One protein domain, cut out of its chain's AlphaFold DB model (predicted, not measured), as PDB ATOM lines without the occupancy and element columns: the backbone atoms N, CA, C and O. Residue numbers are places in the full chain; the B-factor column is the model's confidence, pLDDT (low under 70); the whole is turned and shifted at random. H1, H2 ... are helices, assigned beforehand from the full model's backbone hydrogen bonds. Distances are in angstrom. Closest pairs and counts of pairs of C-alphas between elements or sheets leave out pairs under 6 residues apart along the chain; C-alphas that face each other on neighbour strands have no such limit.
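Overview. This is residues 2 to 113 of the 114 residues of an uncharacterized protein of Sphingobacterium multivorum (UniProt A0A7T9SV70). Four long helices run up and down side by side in a flattened, zigzag bundle, H1 and H4 at its two sides. The 112 printed residues hold H1 to H4 in chain order and no named strand, all helix. The whole is compact, radius of gyration of the C-alphas 14.8 A, spanning 44 by 28 by 15 A.

Arrangement. H1, residues 2 to 22, kinks 27 degrees near residue 10. It forms a hairpin with H2, residues 32 to 54; closest C-alphas, Ser 10 and Gly 45, 4.8 A; shallow tilt, 20 degrees. H3, residues 62 to 84, forms a hairpin with H2; closest C-alphas, Val 50 and Val 64, 7.4 A. H4, residues 90 to 111, forms a hairpin with H3; closest C-alphas, Leu 72 and Leu 96, 6.6 A. H1 and H4 are apart. Every O i to N i+4 pair is within hydrogen-bond range in H2 and H3, 14 of 17 in H1, 16 of 18 in H4.

Along the chain. H1 to H4 measure 29.9, 32.1, 33.4 and 32.2 A. C-alpha 2 is at (-24.300, 54.926, -12.373), C-alpha 111 at (-12.566, 59.368, 10.989).

Size, cuts and confidence. The printed part has no cut and no long link. pLDDT is under 70 at residues 2 to 4, 53 to 60 and 109 to 113.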
ATOM      1  N   LYS A   2     -25.413  55.657 -11.710       58.16
ATOM      2  CA  LYS A   2     -24.300  54.926 -12.373       58.16
ATOM      3  C   LYS A   2     -23.315  54.215 -11.418       58.16
ATOM      4  O   LYS A   2     -22.827  53.142 -11.736       58.16
ATOM      5  N   LYS A   3     -23.077  54.775 -10.223       64.94
ATOM      6  CA  LYS A   3     -22.146  54.226  -9.213       64.94
ATOM      7  C   LYS A   3     -22.576  52.858  -8.660       64.94
ATOM      8  O   LYS A   3     -21.732  52.031  -8.357       64.94
ATOM      9  N   ILE A   4     -23.884  52.616  -8.535       69.06
ATOM     10  CA  ILE A   4     -24.424  51.343  -8.025       69.06
ATOM     11  C   ILE A   4     -24.297  50.252  -9.093       69.06
ATOM     12  O   ILE A   4     -23.990  49.113  -8.760       69.06
ATOM     13  N   ALA A   5     -24.466  50.613 -10.370       71.44
ATOM     14  CA  ALA A   5     -24.483  49.670 -11.486       71.44
ATOM     15  C   ALA A   5     -23.173  48.875 -11.634       71.44
ATOM     16  O   ALA A   5     -23.221  47.687 -11.924       71.44
ATOM     17  N   VAL A   6     -22.013  49.494 -11.379       72.25
ATOM     18  CA  VAL A   6     -20.706  48.819 -11.519       72.25
ATOM     19  C   VAL A   6     -20.458  47.813 -10.390       72.25
ATOM     20  O   VAL A   6     -19.869  46.757 -10.613       72.25
ATOM     21  N   HIS A   7     -20.924  48.098  -9.171       75.62
ATOM     22  CA  HIS A   7     -20.859  47.130  -8.069       75.62
ATOM     23  C   HIS A   7     -21.884  46.006  -8.258       75.62
ATOM     24  O   HIS A   7     -21.575  44.842  -8.009       75.62
ATOM     25  N   LEU A   8     -23.067  46.336  -8.789       80.56
ATOM     26  CA  LEU A   8     -24.072  45.350  -9.181       80.56
ATOM     27  C   LEU A   8     -23.551  44.407 -10.268       80.56
ATOM     28  O   LEU A   8     -23.790  43.211 -10.177       80.56
ATOM     29  N   ALA A   9     -22.799  44.921 -11.246       80.38
ATOM     30  CA  ALA A   9     -22.215  44.118 -12.317       80.38
ATOM     31  C   ALA A   9     -21.287  43.014 -11.781       80.38
ATOM     32  O   ALA A   9     -21.303  41.886 -12.261       80.38
ATOM     33  N   SER A  10     -20.509  43.298 -10.735       81.31
ATOM     34  CA  SER A  10     -19.686  42.268 -10.095       81.31
ATOM     35  C   SER A  10     -20.527  41.176  -9.422       81.31
ATOM     36  O   SER A  10     -20.206  39.987  -9.536       81.31
ATOM     37  N   MET A  11     -21.603  41.559  -8.731       82.94
ATOM     38  CA  MET A  11     -22.530  40.596  -8.136       82.94
ATOM     39  C   MET A  11     -23.223  39.754  -9.206       82.94
ATOM     40  O   MET A  11     -23.313  38.537  -9.054       82.94
ATOM     41  N   THR A  12     -23.667  40.369 -10.306       85.44
ATOM     42  CA  THR A  12     -24.328  39.644 -11.395       85.44
ATOM     43  C   THR A  12     -23.372  38.686 -12.089       85.44
ATOM     44  O   THR A  12     -23.763  37.551 -12.325       85.44
ATOM     45  N   ILE A  13     -22.110  39.057 -12.329       87.31
ATOM     46  CA  ILE A  13     -21.090  38.143 -12.879       87.31
ATOM     47  C   ILE A  13     -20.901  36.917 -11.975       87.31
ATOM     48  O   ILE A  13     -20.848  35.782 -12.452       87.31
ATOM     49  N   SER A  14     -20.863  37.130 -10.661       86.19
ATOM     50  CA  SER A  14     -20.714  36.043  -9.686       86.19
ATOM     51  C   SER A  14     -21.936  35.116  -9.670       86.19
ATOM     52  O   SER A  14     -21.797  33.898  -9.565       86.19
ATOM     53  N   LEU A  15     -23.140  35.677  -9.825       86.62
ATOM     54  CA  LEU A  15     -24.384  34.914  -9.958       86.62
ATOM     55  C   LEU A  15     -24.483  34.184 -11.304       86.62
ATOM     56  O   LEU A  15     -24.944  33.050 -11.342       86.62
ATOM     57  N   ILE A  16     -24.001  34.776 -12.396       89.19
ATOM     58  CA  ILE A  16     -23.937  34.119 -13.707       89.19
ATOM     59  C   ILE A  16     -23.038  32.882 -13.623       89.19
ATOM     60  O   ILE A  16     -23.426  31.810 -14.086       89.19
ATOM     61  N   TRP A  17     -21.877  32.992 -12.969       92.00
ATOM     62  CA  TRP A  17     -21.015  31.833 -12.727       92.00
ATOM     63  C   TRP A  17     -21.741  30.738 -11.932       92.00
ATOM     64  O   TRP A  17     -21.649  29.558 -12.276       92.00
ATOM     65  N   LEU A  18     -22.504  31.124 -10.905       90.25
ATOM     66  CA  LEU A  18     -23.303  30.202 -10.096       90.25
ATOM     67  C   LEU A  18     -24.333  29.436 -10.946       90.25
ATOM     68  O   LEU A  18     -24.429  28.213 -10.850       90.25
ATOM     69  N   VAL A  19     -25.057  30.136 -11.818       88.38
ATOM     70  CA  VAL A  19     -26.095  29.536 -12.669       88.38
ATOM     71  C   VAL A  19     -25.486  28.618 -13.728       88.38
ATOM     72  O   VAL A  19     -25.947  27.490 -13.885       88.38
ATOM     73  N   ILE A  20     -24.431  29.057 -14.417       89.25
ATOM     74  CA  ILE A  20     -23.822  28.292 -15.517       89.25
ATOM     75  C   ILE A  20     -23.134  27.024 -14.998       89.25
ATOM     76  O   ILE A  20     -23.328  25.945 -15.550       89.25
ATOM     77  N   TYR A  21     -22.326  27.141 -13.939       87.44
ATOM     78  CA  TYR A  21     -21.444  26.048 -13.507       87.44
ATOM     79  C   TYR A  21     -22.009  25.196 -12.378       87.44
ATOM     80  O   TYR A  21     -21.561  24.066 -12.191       87.44
ATOM     81  N   GLN A  22     -22.923  25.740 -11.578       88.75
ATOM     82  CA  GLN A  22     -23.468  25.053 -10.405       88.75
ATOM     83  C   GLN A  22     -24.970  24.793 -10.532       88.75
ATOM     84  O   GLN A  22     -25.542  24.191  -9.625       88.75
ATOM     85  N   GLN A  23     -25.597  25.232 -11.637       86.62
ATOM     86  CA  GLN A  23     -27.018  25.028 -11.951       86.62
ATOM     87  C   GLN A  23     -27.942  25.382 -10.774       86.62
ATOM     88  O   GLN A  23     -28.979  24.763 -10.547       86.62
ATOM     89  N   THR A  24     -27.546  26.378  -9.982       88.62
ATOM     90  CA  THR A  24     -28.263  26.798  -8.781       88.62
ATOM     91  C   THR A  24     -28.302  28.313  -8.702       88.62
ATOM     92  O   THR A  24     -27.384  29.001  -9.136       88.62
ATOM     93  N   TRP A  25     -29.372  28.835  -8.113       84.81
ATOM     94  CA  TRP A  25     -29.507  30.257  -7.788       84.81
ATOM     95  C   TRP A  25     -29.134  30.549  -6.332       84.81
ATOM     96  O   TRP A  25     -29.035  31.704  -5.928       84.81
ATOM     97  N   ASN A  26     -28.920  29.501  -5.530       88.00
ATOM     98  CA  ASN A  26     -28.667  29.618  -4.103       88.00
ATOM     99  C   ASN A  26     -27.175  29.391  -3.792       88.00
ATOM    100  O   ASN A  26     -26.739  28.241  -3.752       88.00
ATOM    101  N   PRO A  27     -26.379  30.430  -3.480       84.50
ATOM    102  CA  PRO A  27     -24.959  30.257  -3.160       84.50
ATOM    103  C   PRO A  27     -24.726  29.424  -1.883       84.50
ATOM    104  O   PRO A  27     -23.681  28.790  -1.708       84.50
ATOM    105  N   PHE A  28     -25.711  29.339  -0.983       86.31
ATOM    106  CA  PHE A  28     -25.603  28.551   0.247       86.31
ATOM    107  C   PHE A  28     -25.757  27.040   0.023       86.31
ATOM    108  O   PHE A  28     -25.340  26.257   0.894       86.31
ATOM    109  N   SER A  29     -26.286  26.621  -1.134       86.38
ATOM    110  CA  SER A  29     -26.396  25.211  -1.533       86.38
ATOM    111  C   SER A  29     -25.043  24.608  -1.940       86.38
ATOM    112  O   SER A  29     -24.848  23.403  -1.810       86.38
ATOM    113  N   LEU A  30     -24.080  25.450  -2.344       87.56
ATOM    114  CA  LEU A  30     -22.778  25.014  -2.849       87.56
ATOM    115  C   LEU A  30     -21.995  24.140  -1.866       87.56
ATOM    116  O   LEU A  30     -22.009  24.364  -0.652       87.56
ATOM    117  N   LYS A  31     -21.205  23.197  -2.381       86.38
ATOM    118  CA  LYS A  31     -20.227  22.466  -1.560       86.38
ATOM    119  C   LYS A  31     -19.061  23.388  -1.184       86.38
ATOM    120  O   LYS A  31     -18.807  24.370  -1.874       86.38
ATOM    121  N   GLY A  32     -18.336  23.075  -0.108       86.50
ATOM    122  CA  GLY A  32     -17.260  23.925   0.437       86.50
ATOM    123  C   GLY A  32     -16.295  24.497  -0.619       86.50
ATOM    124  O   GLY A  32     -16.210  25.718  -0.736       86.50
ATOM    125  N   PRO A  33     -15.647  23.662  -1.457       89.38
ATOM    126  CA  PRO A  33     -14.720  24.145  -2.485       89.38
ATOM    127  C   PRO A  33     -15.382  25.023  -3.556       89.38
ATOM    128  O   PRO A  33     -14.799  26.002  -4.011       89.38
ATOM    129  N   GLN A  34     -16.611  24.692  -3.955       90.75
ATOM    130  CA  GLN A  34     -17.362  25.464  -4.951       90.75
ATOM    131  C   GLN A  34     -17.799  26.813  -4.387       90.75
ATOM    132  O   GLN A  34     -17.710  27.822  -5.080       90.75
ATOM    133  N   PHE A  35     -18.216  26.843  -3.119       92.25
ATOM    134  CA  PHE A  35     -18.517  28.085  -2.422       92.25
ATOM    135  C   PHE A  35     -17.285  28.974  -2.328       92.25
ATOM    136  O   PHE A  35     -17.386  30.163  -2.586       92.25
ATOM    137  N   LEU A  36     -16.122  28.404  -2.004       92.44
ATOM    138  CA  LEU A  36     -14.886  29.173  -1.923       92.44
ATOM    139  C   LEU A  36     -14.534  29.801  -3.280       92.44
ATOM    140  O   LEU A  36     -14.199  30.978  -3.330       92.44
ATOM    141  N   LYS A  37     -14.687  29.053  -4.385       92.56
ATOM    142  CA  LYS A  37     -14.517  29.590  -5.749       92.56
ATOM    143  C   LYS A  37     -15.501  30.720  -6.047       92.56
ATOM    144  O   LYS A  37     -15.076  31.783  -6.483       92.56
ATOM    145  N   PHE A  38     -16.789  30.512  -5.774       93.25
ATOM    146  CA  PHE A  38     -17.815  31.548  -5.918       93.25
ATOM    147  C   PHE A  38     -17.458  32.810  -5.123       93.25
ATOM    148  O   PHE A  38     -17.496  33.917  -5.652       93.25
ATOM    149  N   TYR A  39     -17.073  32.633  -3.862       93.50
ATOM    150  CA  TYR A  39     -16.762  33.722  -2.949       93.50
ATOM    151  C   TYR A  39     -15.499  34.480  -3.376       93.50
ATOM    152  O   TYR A  39     -15.476  35.704  -3.310       93.50
ATOM    153  N   LEU A  40     -14.486  33.787  -3.909       93.25
ATOM    154  CA  LEU A  40     -13.307  34.413  -4.515       93.25
ATOM    155  C   LEU A  40     -13.655  35.230  -5.765       93.25
ATOM    156  O   LEU A  40     -13.167  36.350  -5.898       93.25
ATOM    157  N   ILE A  41     -14.506  34.710  -6.656       92.88
ATOM    158  CA  ILE A  41     -14.973  35.447  -7.844       92.88
ATOM    159  C   ILE A  41     -15.734  36.707  -7.418       92.88
ATOM    160  O   ILE A  41     -15.485  37.788  -7.955       92.88
ATOM    161  N   LEU A  42     -16.604  36.583  -6.413       92.88
ATOM    162  CA  LEU A  42     -17.357  37.697  -5.842       92.88
ATOM    163  C   LEU A  42     -16.436  38.760  -5.239       92.88
ATOM    164  O   LEU A  42     -16.572  39.937  -5.567       92.88
ATOM    165  N   LEU A  43     -15.469  38.349  -4.417       92.75
ATOM    166  CA  LEU A  43     -14.465  39.233  -3.826       92.75
ATOM    167  C   LEU A  43     -13.642  39.943  -4.904       92.75
ATOM    168  O   LEU A  43     -13.557  41.170  -4.900       92.75
ATOM    169  N   MET A  44     -13.067  39.200  -5.851       91.62
ATOM    170  CA  MET A  44     -12.252  39.778  -6.921       91.62
ATOM    171  C   MET A  44     -13.055  40.757  -7.773       91.62
ATOM    172  O   MET A  44     -12.609  41.883  -7.989       91.62
ATOM    173  N   GLY A  45     -14.254  40.382  -8.217       90.69
ATOM    174  CA  GLY A  45     -15.104  41.275  -9.002       90.69
ATOM    175  C   GLY A  45     -15.473  42.543  -8.228       90.69
ATOM    176  O   GLY A  45     -15.462  43.646  -8.781       90.69
ATOM    177  N   PHE A  46     -15.770  42.410  -6.935       90.38
ATOM    178  CA  PHE A  46     -16.230  43.537  -6.139       90.38
ATOM    179  C   PHE A  46     -15.083  44.504  -5.861       90.38
ATOM    180  O   PHE A  46     -15.204  45.704  -6.117       90.38
ATOM    181  N   TYR A  47     -13.943  43.995  -5.397       87.94
ATOM    182  CA  TYR A  47     -12.790  44.825  -5.076       87.94
ATOM    183  C   TYR A  47     -12.136  45.439  -6.317       87.94
ATOM    184  O   TYR A  47     -11.716  46.593  -6.251       87.94
ATOM    185  N   THR A  48     -12.121  44.756  -7.466       87.06
ATOM    186  CA  THR A  48     -11.685  45.375  -8.736       87.06
ATOM    187  C   THR A  48     -12.611  46.518  -9.145       87.06
ATOM    188  O   THR A  48     -12.135  47.599  -9.480       87.06
ATOM    189  N   SER A  49     -13.931  46.340  -9.021       85.94
ATOM    190  CA  SER A  49     -14.924  47.401  -9.239       85.94
ATOM    191  C   SER A  49     -14.704  48.601  -8.301       85.94
ATOM    192  O   SER A  49     -14.723  49.753  -8.739       85.94
ATOM    193  N   VAL A  50     -14.412  48.350  -7.019       83.44
ATOM    194  CA  VAL A  50     -14.086  49.399  -6.037       83.44
ATOM    195  C   VAL A  50     -12.788  50.127  -6.386       83.44
ATOM    196  O   VAL A  50     -12.760  51.356  -6.316       83.44
ATOM    197  N   LEU A  51     -11.730  49.415  -6.780       82.00
ATOM    198  CA  LEU A  51     -10.447  50.016  -7.154       82.00
ATOM    199  C   LEU A  51     -10.573  50.889  -8.405       82.00
ATOM    200  O   LEU A  51     -10.151  52.046  -8.375       82.00
ATOM    201  N   SER A  52     -11.234  50.388  -9.451       78.19
ATOM    202  CA  SER A  52     -11.529  51.156 -10.669       78.19
ATOM    203  C   SER A  52     -12.300  52.440 -10.362       78.19
ATOM    204  O   SER A  52     -12.085  53.469 -10.998       78.19
ATOM    205  N   PHE A  53     -13.170  52.414  -9.347       69.94
ATOM    206  CA  PHE A  53     -13.919  53.593  -8.926       69.94
ATOM    207  C   PHE A  53     -13.113  54.538  -8.017       69.94
ATOM    208  O   PHE A  53     -13.279  55.757  -8.094       69.94
ATOM    209  N   LYS A  54     -12.213  54.008  -7.176       66.56
ATOM    210  CA  LYS A  54     -11.356  54.790  -6.268       66.56
ATOM    211  C   LYS A  54     -10.370  55.679  -7.031       66.56
ATOM    212  O   LYS A  54     -10.131  56.802  -6.600       66.56
ATOM    213  N   PHE A  55      -9.878  55.242  -8.192       58.25
ATOM    214  CA  PHE A  55      -9.086  56.097  -9.090       58.25
ATOM    215  C   PHE A  55      -9.840  57.354  -9.558       58.25
ATOM    216  O   PHE A  55      -9.218  58.345  -9.923       58.25
ATOM    217  N   SER A  56     -11.176  57.341  -9.516       55.53
ATOM    218  CA  SER A  56     -12.024  58.425 -10.013       55.53
ATOM    219  C   SER A  56     -12.569  59.349  -8.905       55.53
ATOM    220  O   SER A  56     -13.150  60.386  -9.212       55.53
ATOM    221  N   GLN A  57     -12.422  59.012  -7.611       55.72
ATOM    222  CA  GLN A  57     -13.003  59.793  -6.501       55.72
ATOM    223  C   GLN A  57     -12.229  59.668  -5.173       55.72
ATOM    224  O   GLN A  57     -11.850  58.577  -4.761       55.72
ATOM    225  N   LYS A  58     -12.104  60.788  -4.440       58.97
ATOM    226  CA  LYS A  58     -11.374  60.907  -3.154       58.97
ATOM    227  C   LYS A  58     -11.970  60.127  -1.969       58.97
ATOM    228  O   LYS A  58     -11.281  59.951  -0.971       58.97
ATOM    229  N   SER A  59     -13.219  59.657  -2.036       64.12
ATOM    230  CA  SER A  59     -13.878  59.002  -0.893       64.12
ATOM    231  C   SER A  59     -14.756  57.829  -1.303       64.12
ATOM    232  O   SER A  59     -15.517  57.921  -2.270       64.12
ATOM    233  N   ILE A  60     -14.736  56.763  -0.506       67.62
ATOM    234  CA  ILE A  60     -15.612  55.616  -0.714       67.62
ATOM    235  C   ILE A  60     -17.042  55.925  -0.256       67.62
ATOM    236  O   ILE A  60     -17.288  56.396   0.855       67.62
ATOM    237  N   SER A  61     -17.998  55.651  -1.148       74.81
ATOM    238  CA  SER A  61     -19.425  55.899  -0.927       74.81
ATOM    239  C   SER A  61     -20.014  54.981   0.150       74.81
ATOM    240  O   SER A  61     -19.609  53.825   0.291       74.81
ATOM    241  N   LYS A  62     -21.065  55.458   0.837       80.88
ATOM    242  CA  LYS A  62     -21.909  54.652   1.743       80.88
ATOM    243  C   LYS A  62     -22.364  53.334   1.090       80.88
ATOM    244  O   LYS A  62     -22.439  52.313   1.763       80.88
ATOM    245  N   THR A  63     -22.598  53.349  -0.222       81.12
ATOM    246  CA  THR A  63     -22.997  52.181  -1.018       81.12
ATOM    247  C   THR A  63     -21.967  51.050  -0.985       81.12
ATOM    248  O   THR A  63     -22.333  49.909  -0.735       81.12
ATOM    249  N   VAL A  64     -20.683  51.348  -1.202       85.31
ATOM    250  CA  VAL A  64     -19.610  50.333  -1.228       85.31
ATOM    251  C   VAL A  64     -19.499  49.645   0.125       85.31
ATOM    252  O   VAL A  64     -19.404  48.425   0.194       85.31
ATOM    253  N   ARG A  65     -19.599  50.423   1.208       83.81
ATOM    254  CA  ARG A  65     -19.604  49.893   2.573       83.81
ATOM    255  C   ARG A  65     -20.759  48.915   2.802       83.81
ATOM    256  O   ARG A  65     -20.561  47.893   3.447       83.81
ATOM    257  N   TYR A  66     -21.943  49.209   2.265       86.31
ATOM    258  CA  TYR A  66     -23.093  48.310   2.369       86.31
ATOM    259  C   TYR A  66     -22.855  46.985   1.630       86.31
ATOM    260  O   TYR A  66     -23.130  45.922   2.179       86.31
ATOM    261  N   PHE A  67     -22.277  47.032   0.425       88.31
ATOM    262  CA  PHE A  67     -21.902  45.817  -0.306       88.31
ATOM    263  C   PHE A  67     -20.823  45.002   0.416       88.31
ATOM    264  O   PHE A  67     -20.972  43.790   0.512       88.31
ATOM    265  N   MET A  68     -19.794  45.643   0.985       90.75
ATOM    266  CA  MET A  68     -18.780  44.960   1.803       90.75
ATOM    267  C   MET A  68     -19.414  44.195   2.971       90.75
ATOM    268  O   MET A  68     -19.123  43.024   3.179       90.75
ATOM    269  N   LEU A  69     -20.331  44.832   3.708       91.69
ATOM    270  CA  LEU A  69     -21.034  44.177   4.815       91.69
ATOM    271  C   LEU A  69     -21.924  43.020   4.338       91.69
ATOM    272  O   LEU A  69     -21.985  41.987   4.997       91.69
ATOM    273  N   MET A  70     -22.590  43.162   3.189       92.00
ATOM    274  CA  MET A  70     -23.383  42.084   2.586       92.00
ATOM    275  C   MET A  70     -22.528  40.870   2.194       92.00
ATOM    276  O   MET A  70     -22.928  39.738   2.463       92.00
ATOM    277  N   ILE A  71     -21.357  41.090   1.588       93.19
ATOM    278  CA  ILE A  71     -20.426  40.013   1.213       93.19
ATOM    279  C   ILE A  71     -19.896  39.314   2.472       93.19
ATOM    280  O   ILE A  71     -19.931  38.083   2.545       93.19
ATOM    281  N   LEU A  72     -19.529  40.088   3.497       94.69
ATOM    282  CA  LEU A  72     -19.092  39.562   4.786       94.69
ATOM    283  C   LEU A  72     -20.169  38.683   5.439       94.69
ATOM    284  O   LEU A  72     -19.891  37.554   5.846       94.69
ATOM    285  N   LEU A  73     -21.420  39.156   5.492       95.06
ATOM    286  CA  LEU A  73     -22.545  38.387   6.036       95.06
ATOM    287  C   LEU A  73     -22.760  37.071   5.278       95.06
ATOM    288  O   LEU A  73     -22.973  36.029   5.899       95.06
ATOM    289  N   LEU A  74     -22.656  37.093   3.946       94.06
ATOM    290  CA  LEU A  74     -22.776  35.896   3.115       94.06
ATOM    291  C   LEU A  74     -21.696  34.857   3.465       94.06
ATOM    292  O   LEU A  74     -21.997  33.664   3.583       94.06
ATOM    293  N   GLY A  75     -20.453  35.298   3.671       94.00
ATOM    294  CA  GLY A  75     -19.361  34.425   4.097       94.00
ATOM    295  C   GLY A  75     -19.550  33.886   5.522       94.00
ATOM    296  O   GLY A  75     -19.376  32.685   5.736       94.00
ATOM    297  N   ILE A  76     -19.997  34.718   6.473       95.25
ATOM    298  CA  ILE A  76     -20.282  34.307   7.863       95.25
ATOM    299  C   ILE A  76     -21.359  33.219   7.908       95.25
ATOM    300  O   ILE A  76     -21.162  32.193   8.557       95.25
ATOM    301  N   ILE A  77     -22.471  33.390   7.185       94.25
ATOM    302  CA  ILE A  77     -23.549  32.387   7.133       94.25
ATOM    303  C   ILE A  77     -23.000  31.035   6.661       94.25
ATOM    304  O   ILE A  77     -23.331  29.982   7.217       94.25
ATOM    305  N   LYS A  78     -22.122  31.039   5.649       91.94
ATOM    306  CA  LYS A  78     -21.500  29.800   5.180       91.94
ATOM    307  C   LYS A  78     -20.519  29.217   6.190       91.94
ATOM    308  O   LYS A  78     -20.483  27.996   6.343       91.94
ATOM    309  N   LEU A  79     -19.749  30.061   6.866       93.88
ATOM    310  CA  LEU A  79     -18.802  29.639   7.889       93.88
ATOM    311  C   LEU A  79     -19.522  28.931   9.042       93.88
ATOM    312  O   LEU A  79     -19.130  27.823   9.400       93.88
ATOM    313  N   LEU A  80     -20.631  29.494   9.532       93.00
ATOM    314  CA  LEU A  80     -21.474  28.871  10.561       93.00
ATOM    315  C   LEU A  80     -22.008  27.506  10.112       93.00
ATOM    316  O   LEU A  80     -21.912  26.526  10.848       93.00
ATOM    317  N   LYS A  81     -22.499  27.406   8.869       91.31
ATOM    318  CA  LYS A  81     -22.936  26.122   8.297       91.31
ATOM    319  C   LYS A  81     -21.784  25.112   8.194       91.31
ATOM    320  O   LYS A  81     -21.993  23.923   8.415       91.31
ATOM    321  N   GLY A  82     -20.583  25.566   7.841       89.38
ATOM    322  CA  GLY A  82     -19.387  24.727   7.759       89.38
ATOM    323  C   GLY A  82     -18.954  24.188   9.122       89.38
ATOM    324  O   GLY A  82     -18.688  22.993   9.228       89.38
ATOM    325  N   LEU A  83     -18.974  25.043  10.153       91.69
ATOM    326  CA  LEU A  83     -18.726  24.662  11.547       91.69
ATOM    327  C   LEU A  83     -19.731  23.622  12.032       91.69
ATOM    328  O   LEU A  83     -19.330  22.579  12.536       91.69
ATOM    329  N   TYR A  84     -21.025  23.873  11.817       91.25
ATOM    330  CA  TYR A  84     -22.091  22.960  12.229       91.25
ATOM    331  C   TYR A  84     -21.947  21.564  11.603       91.25
ATOM    332  O   TYR A  84     -22.207  20.554  12.245       91.25
ATOM    333  N   LEU A  85     -21.493  21.497  10.348       89.06
ATOM    334  CA  LEU A  85     -21.281  20.240   9.624       89.06
ATOM    335  C   LEU A  85     -19.898  19.605   9.870       89.06
ATOM    336  O   LEU A  85     -19.559  18.636   9.184       89.06
ATOM    337  N   GLY A  86     -19.076  20.167  10.765       87.44
ATOM    338  CA  GLY A  86     -17.714  19.691  11.041       87.44
ATOM    339  C   GLY A  86     -16.790  19.721   9.818       87.44
ATOM    340  O   GLY A  86     -15.872  18.911   9.701       87.44
ATOM    341  N   LYS A  87     -17.059  20.601   8.845       88.12
ATOM    342  CA  LYS A  87     -16.278  20.699   7.605       88.12
ATOM    343  C   LYS A  87     -15.094  21.652   7.786       88.12
ATOM    344  O   LYS A  87     -15.202  22.634   8.519       88.12
ATOM    345  N   PRO A  88     -13.977  21.427   7.072       86.50
ATOM    346  CA  PRO A  88     -12.851  22.349   7.107       86.50
ATOM    347  C   PRO A  88     -13.258  23.713   6.534       86.50
ATOM    348  O   PRO A  88     -13.743  23.811   5.406       86.50
ATOM    349  N   ILE A  89     -13.034  24.769   7.318       91.75
ATOM    350  CA  ILE A  89     -13.396  26.162   6.993       91.75
ATOM    351  C   ILE A  89     -12.204  27.130   7.048       91.75
ATOM    352  O   ILE A  89     -12.393  28.344   6.983       91.75
ATOM    353  N   GLY A  90     -10.970  26.622   7.154       91.69
ATOM    354  CA  GLY A  90      -9.770  27.450   7.347       91.69
ATOM    355  C   GLY A  90      -9.613  28.540   6.284       91.69
ATOM    356  O   GLY A  90      -9.532  29.719   6.618       91.69
ATOM    357  N   TYR A  91      -9.694  28.175   5.001       93.00
ATOM    358  CA  TYR A  91      -9.597  29.141   3.900       93.00
ATOM    359  C   TYR A  91     -10.674  30.229   3.956       93.00
ATOM    360  O   TYR A  91     -10.377  31.402   3.748       93.00
ATOM    361  N   LEU A  92     -11.921  29.857   4.263       93.56
ATOM    362  CA  LEU A  92     -13.014  30.822   4.375       93.56
ATOM    363  C   LEU A  92     -12.800  31.769   5.563       93.56
ATOM    364  O   LEU A  92     -13.066  32.961   5.452       93.56
ATOM    365  N   THR A  93     -12.272  31.250   6.671       94.19
ATOM    366  CA  THR A  93     -11.947  32.042   7.866       94.19
ATOM    367  C   THR A  93     -10.888  33.095   7.554       94.19
ATOM    368  O   THR A  93     -11.060  34.258   7.904       94.19
ATOM    369  N   ILE A  94      -9.822  32.715   6.840       95.38
ATOM    370  CA  ILE A  94      -8.758  33.644   6.432       95.38
ATOM    371  C   ILE A  94      -9.323  34.746   5.525       95.38
ATOM    372  O   ILE A  94      -9.037  35.922   5.741       95.38
ATOM    373  N   LEU A  95     -10.167  34.389   4.549       94.38
ATOM    374  CA  LEU A  95     -10.797  35.374   3.661       94.38
ATOM    375  C   LEU A  95     -11.687  36.361   4.427       94.38
ATOM    376  O   LEU A  95     -11.618  37.562   4.176       94.38
ATOM    377  N   LEU A  96     -12.471  35.874   5.390       95.31
ATOM    378  CA  LEU A  96     -13.308  36.724   6.238       95.31
ATOM    379  C   LEU A  96     -12.478  37.660   7.122       95.31
ATOM    380  O   LEU A  96     -12.822  38.830   7.254       95.31
ATOM    381  N   MET A  97     -11.361  37.185   7.681       95.44
ATOM    382  CA  MET A  97     -10.447  38.032   8.458       95.44
ATOM    383  C   MET A  97      -9.866  39.168   7.608       95.44
ATOM    384  O   MET A  97      -9.846  40.318   8.045       95.44
ATOM    385  N   ILE A  98      -9.448  38.869   6.373       94.38
ATOM    386  CA  ILE A  98      -8.972  39.883   5.422       94.38
ATOM    387  C   ILE A  98     -10.082  40.900   5.125       94.38
ATOM    388  O   ILE A  98      -9.834  42.105   5.137       94.38
ATOM    389  N   GLU A  99     -11.315  40.443   4.901       92.62
ATOM    390  CA  GLU A  99     -12.447  41.329   4.628       92.62
ATOM    391  C   GLU A  99     -12.759  42.257   5.817       92.62
ATOM    392  O   GLU A  99     -12.926  43.464   5.627       92.62
ATOM    393  N   VAL A 100     -12.743  41.738   7.050       93.94
ATOM    394  CA  VAL A 100     -12.914  42.538   8.277       93.94
ATOM    395  C   VAL A 100     -11.811  43.587   8.422       93.94
ATOM    396  O   VAL A 100     -12.108  44.740   8.753       93.94
ATOM    397  N   LEU A 101     -10.553  43.230   8.145       92.88
ATOM    398  CA  LEU A 101      -9.433  44.175   8.173       92.88
ATOM    399  C   LEU A 101      -9.633  45.305   7.160       92.88
ATOM    400  O   LEU A 101      -9.507  46.477   7.513       92.88
ATOM    401  N   ILE A 102     -10.010  44.975   5.921       89.31
ATOM    402  CA  ILE A 102     -10.242  45.978   4.875       89.31
ATOM    403  C   ILE A 102     -11.379  46.924   5.269       89.31
ATOM    404  O   ILE A 102     -11.234  48.141   5.128       89.31
ATOM    405  N   ILE A 103     -12.491  46.392   5.791       89.44
ATOM    406  CA  ILE A 103     -13.627  47.194   6.266       89.44
ATOM    407  C   ILE A 103     -13.198  48.111   7.418       89.44
ATOM    408  O   ILE A 103     -13.547  49.293   7.414       89.44
ATOM    409  N   SER A 104     -12.420  47.594   8.371       87.94
ATOM    410  CA  SER A 104     -11.951  48.347   9.540       87.94
ATOM    411  C   SER A 104     -11.055  49.518   9.135       87.94
ATOM    412  O   SER A 104     -11.338  50.656   9.507       87.94
ATOM    413  N   LEU A 105     -10.061  49.276   8.271       86.06
ATOM    414  CA  LEU A 105      -9.200  50.325   7.703       86.06
ATOM    415  C   LEU A 105     -10.014  51.398   6.968       86.06
ATOM    416  O   LEU A 105      -9.704  52.588   7.006       86.06
ATOM    417  N   HIS A 106     -11.092  50.986   6.306       76.50
ATOM    418  CA  HIS A 106     -11.997  51.895   5.616       76.50
ATOM    419  C   HIS A 106     -12.840  52.774   6.535       76.50
ATOM    420  O   HIS A 106     -13.203  53.899   6.175       76.50
ATOM    421  N   ILE A 107     -13.244  52.229   7.679       77.69
ATOM    422  CA  ILE A 107     -14.006  52.961   8.687       77.69
ATOM    423  C   ILE A 107     -13.097  53.989   9.356       77.69
ATOM    424  O   ILE A 107     -13.529  55.131   9.520       77.69
ATOM    425  N   ASP A 108     -11.858  53.610   9.663       72.25
ATOM    426  CA  ASP A 108     -10.909  54.455  10.386       72.25
ATOM    427  C   ASP A 108     -10.393  55.627   9.538       72.25
ATOM    428  O   ASP A 108     -10.468  56.779   9.957       72.25
ATOM    429  N   ASN A 109     -10.056  55.383   8.265       63.94
ATOM    430  CA  ASN A 109      -9.663  56.443   7.323       63.94
ATOM    431  C   ASN A 109     -10.774  57.488   7.075       63.94
ATOM    432  O   ASN A 109     -10.518  58.592   6.603       63.94
ATOM    433  N   LYS A 110     -12.040  57.166   7.379       58.34
ATOM    434  CA  LYS A 110     -13.129  58.155   7.346       58.34
ATOM    435  C   LYS A 110     -13.136  59.056   8.591       58.34
ATOM    436  O   LYS A 110     -13.656  60.164   8.501       58.34
ATOM    437  N   ARG A 111     -12.619  58.594   9.735       57.44
ATOM    438  CA  ARG A 111     -12.566  59.368  10.989       57.44
ATOM    439  C   ARG A 111     -11.388  60.340  11.035       57.44
ATOM    440  O   ARG A 111     -11.544  61.402  11.612       57.44
ATOM    441  N   SER A 112     -10.258  60.010  10.409       54.94
ATOM    442  CA  SER A 112      -9.053  60.858  10.406       54.94
ATOM    443  C   SER A 112      -9.065  61.991   9.368       54.94
ATOM    444  O   SER A 112      -8.158  62.814   9.360       54.94
ATOM    445  N   GLY A 113     -10.048  62.010   8.462       52.88
ATOM    446  CA  GLY A 113     -10.198  63.022   7.410       52.88
ATOM    447  C   GLY A 113     -11.341  64.018   7.636       52.88
ATOM    448  O   GLY A 113     -11.818  64.585   6.652       52.88
TER     449      GLY A 113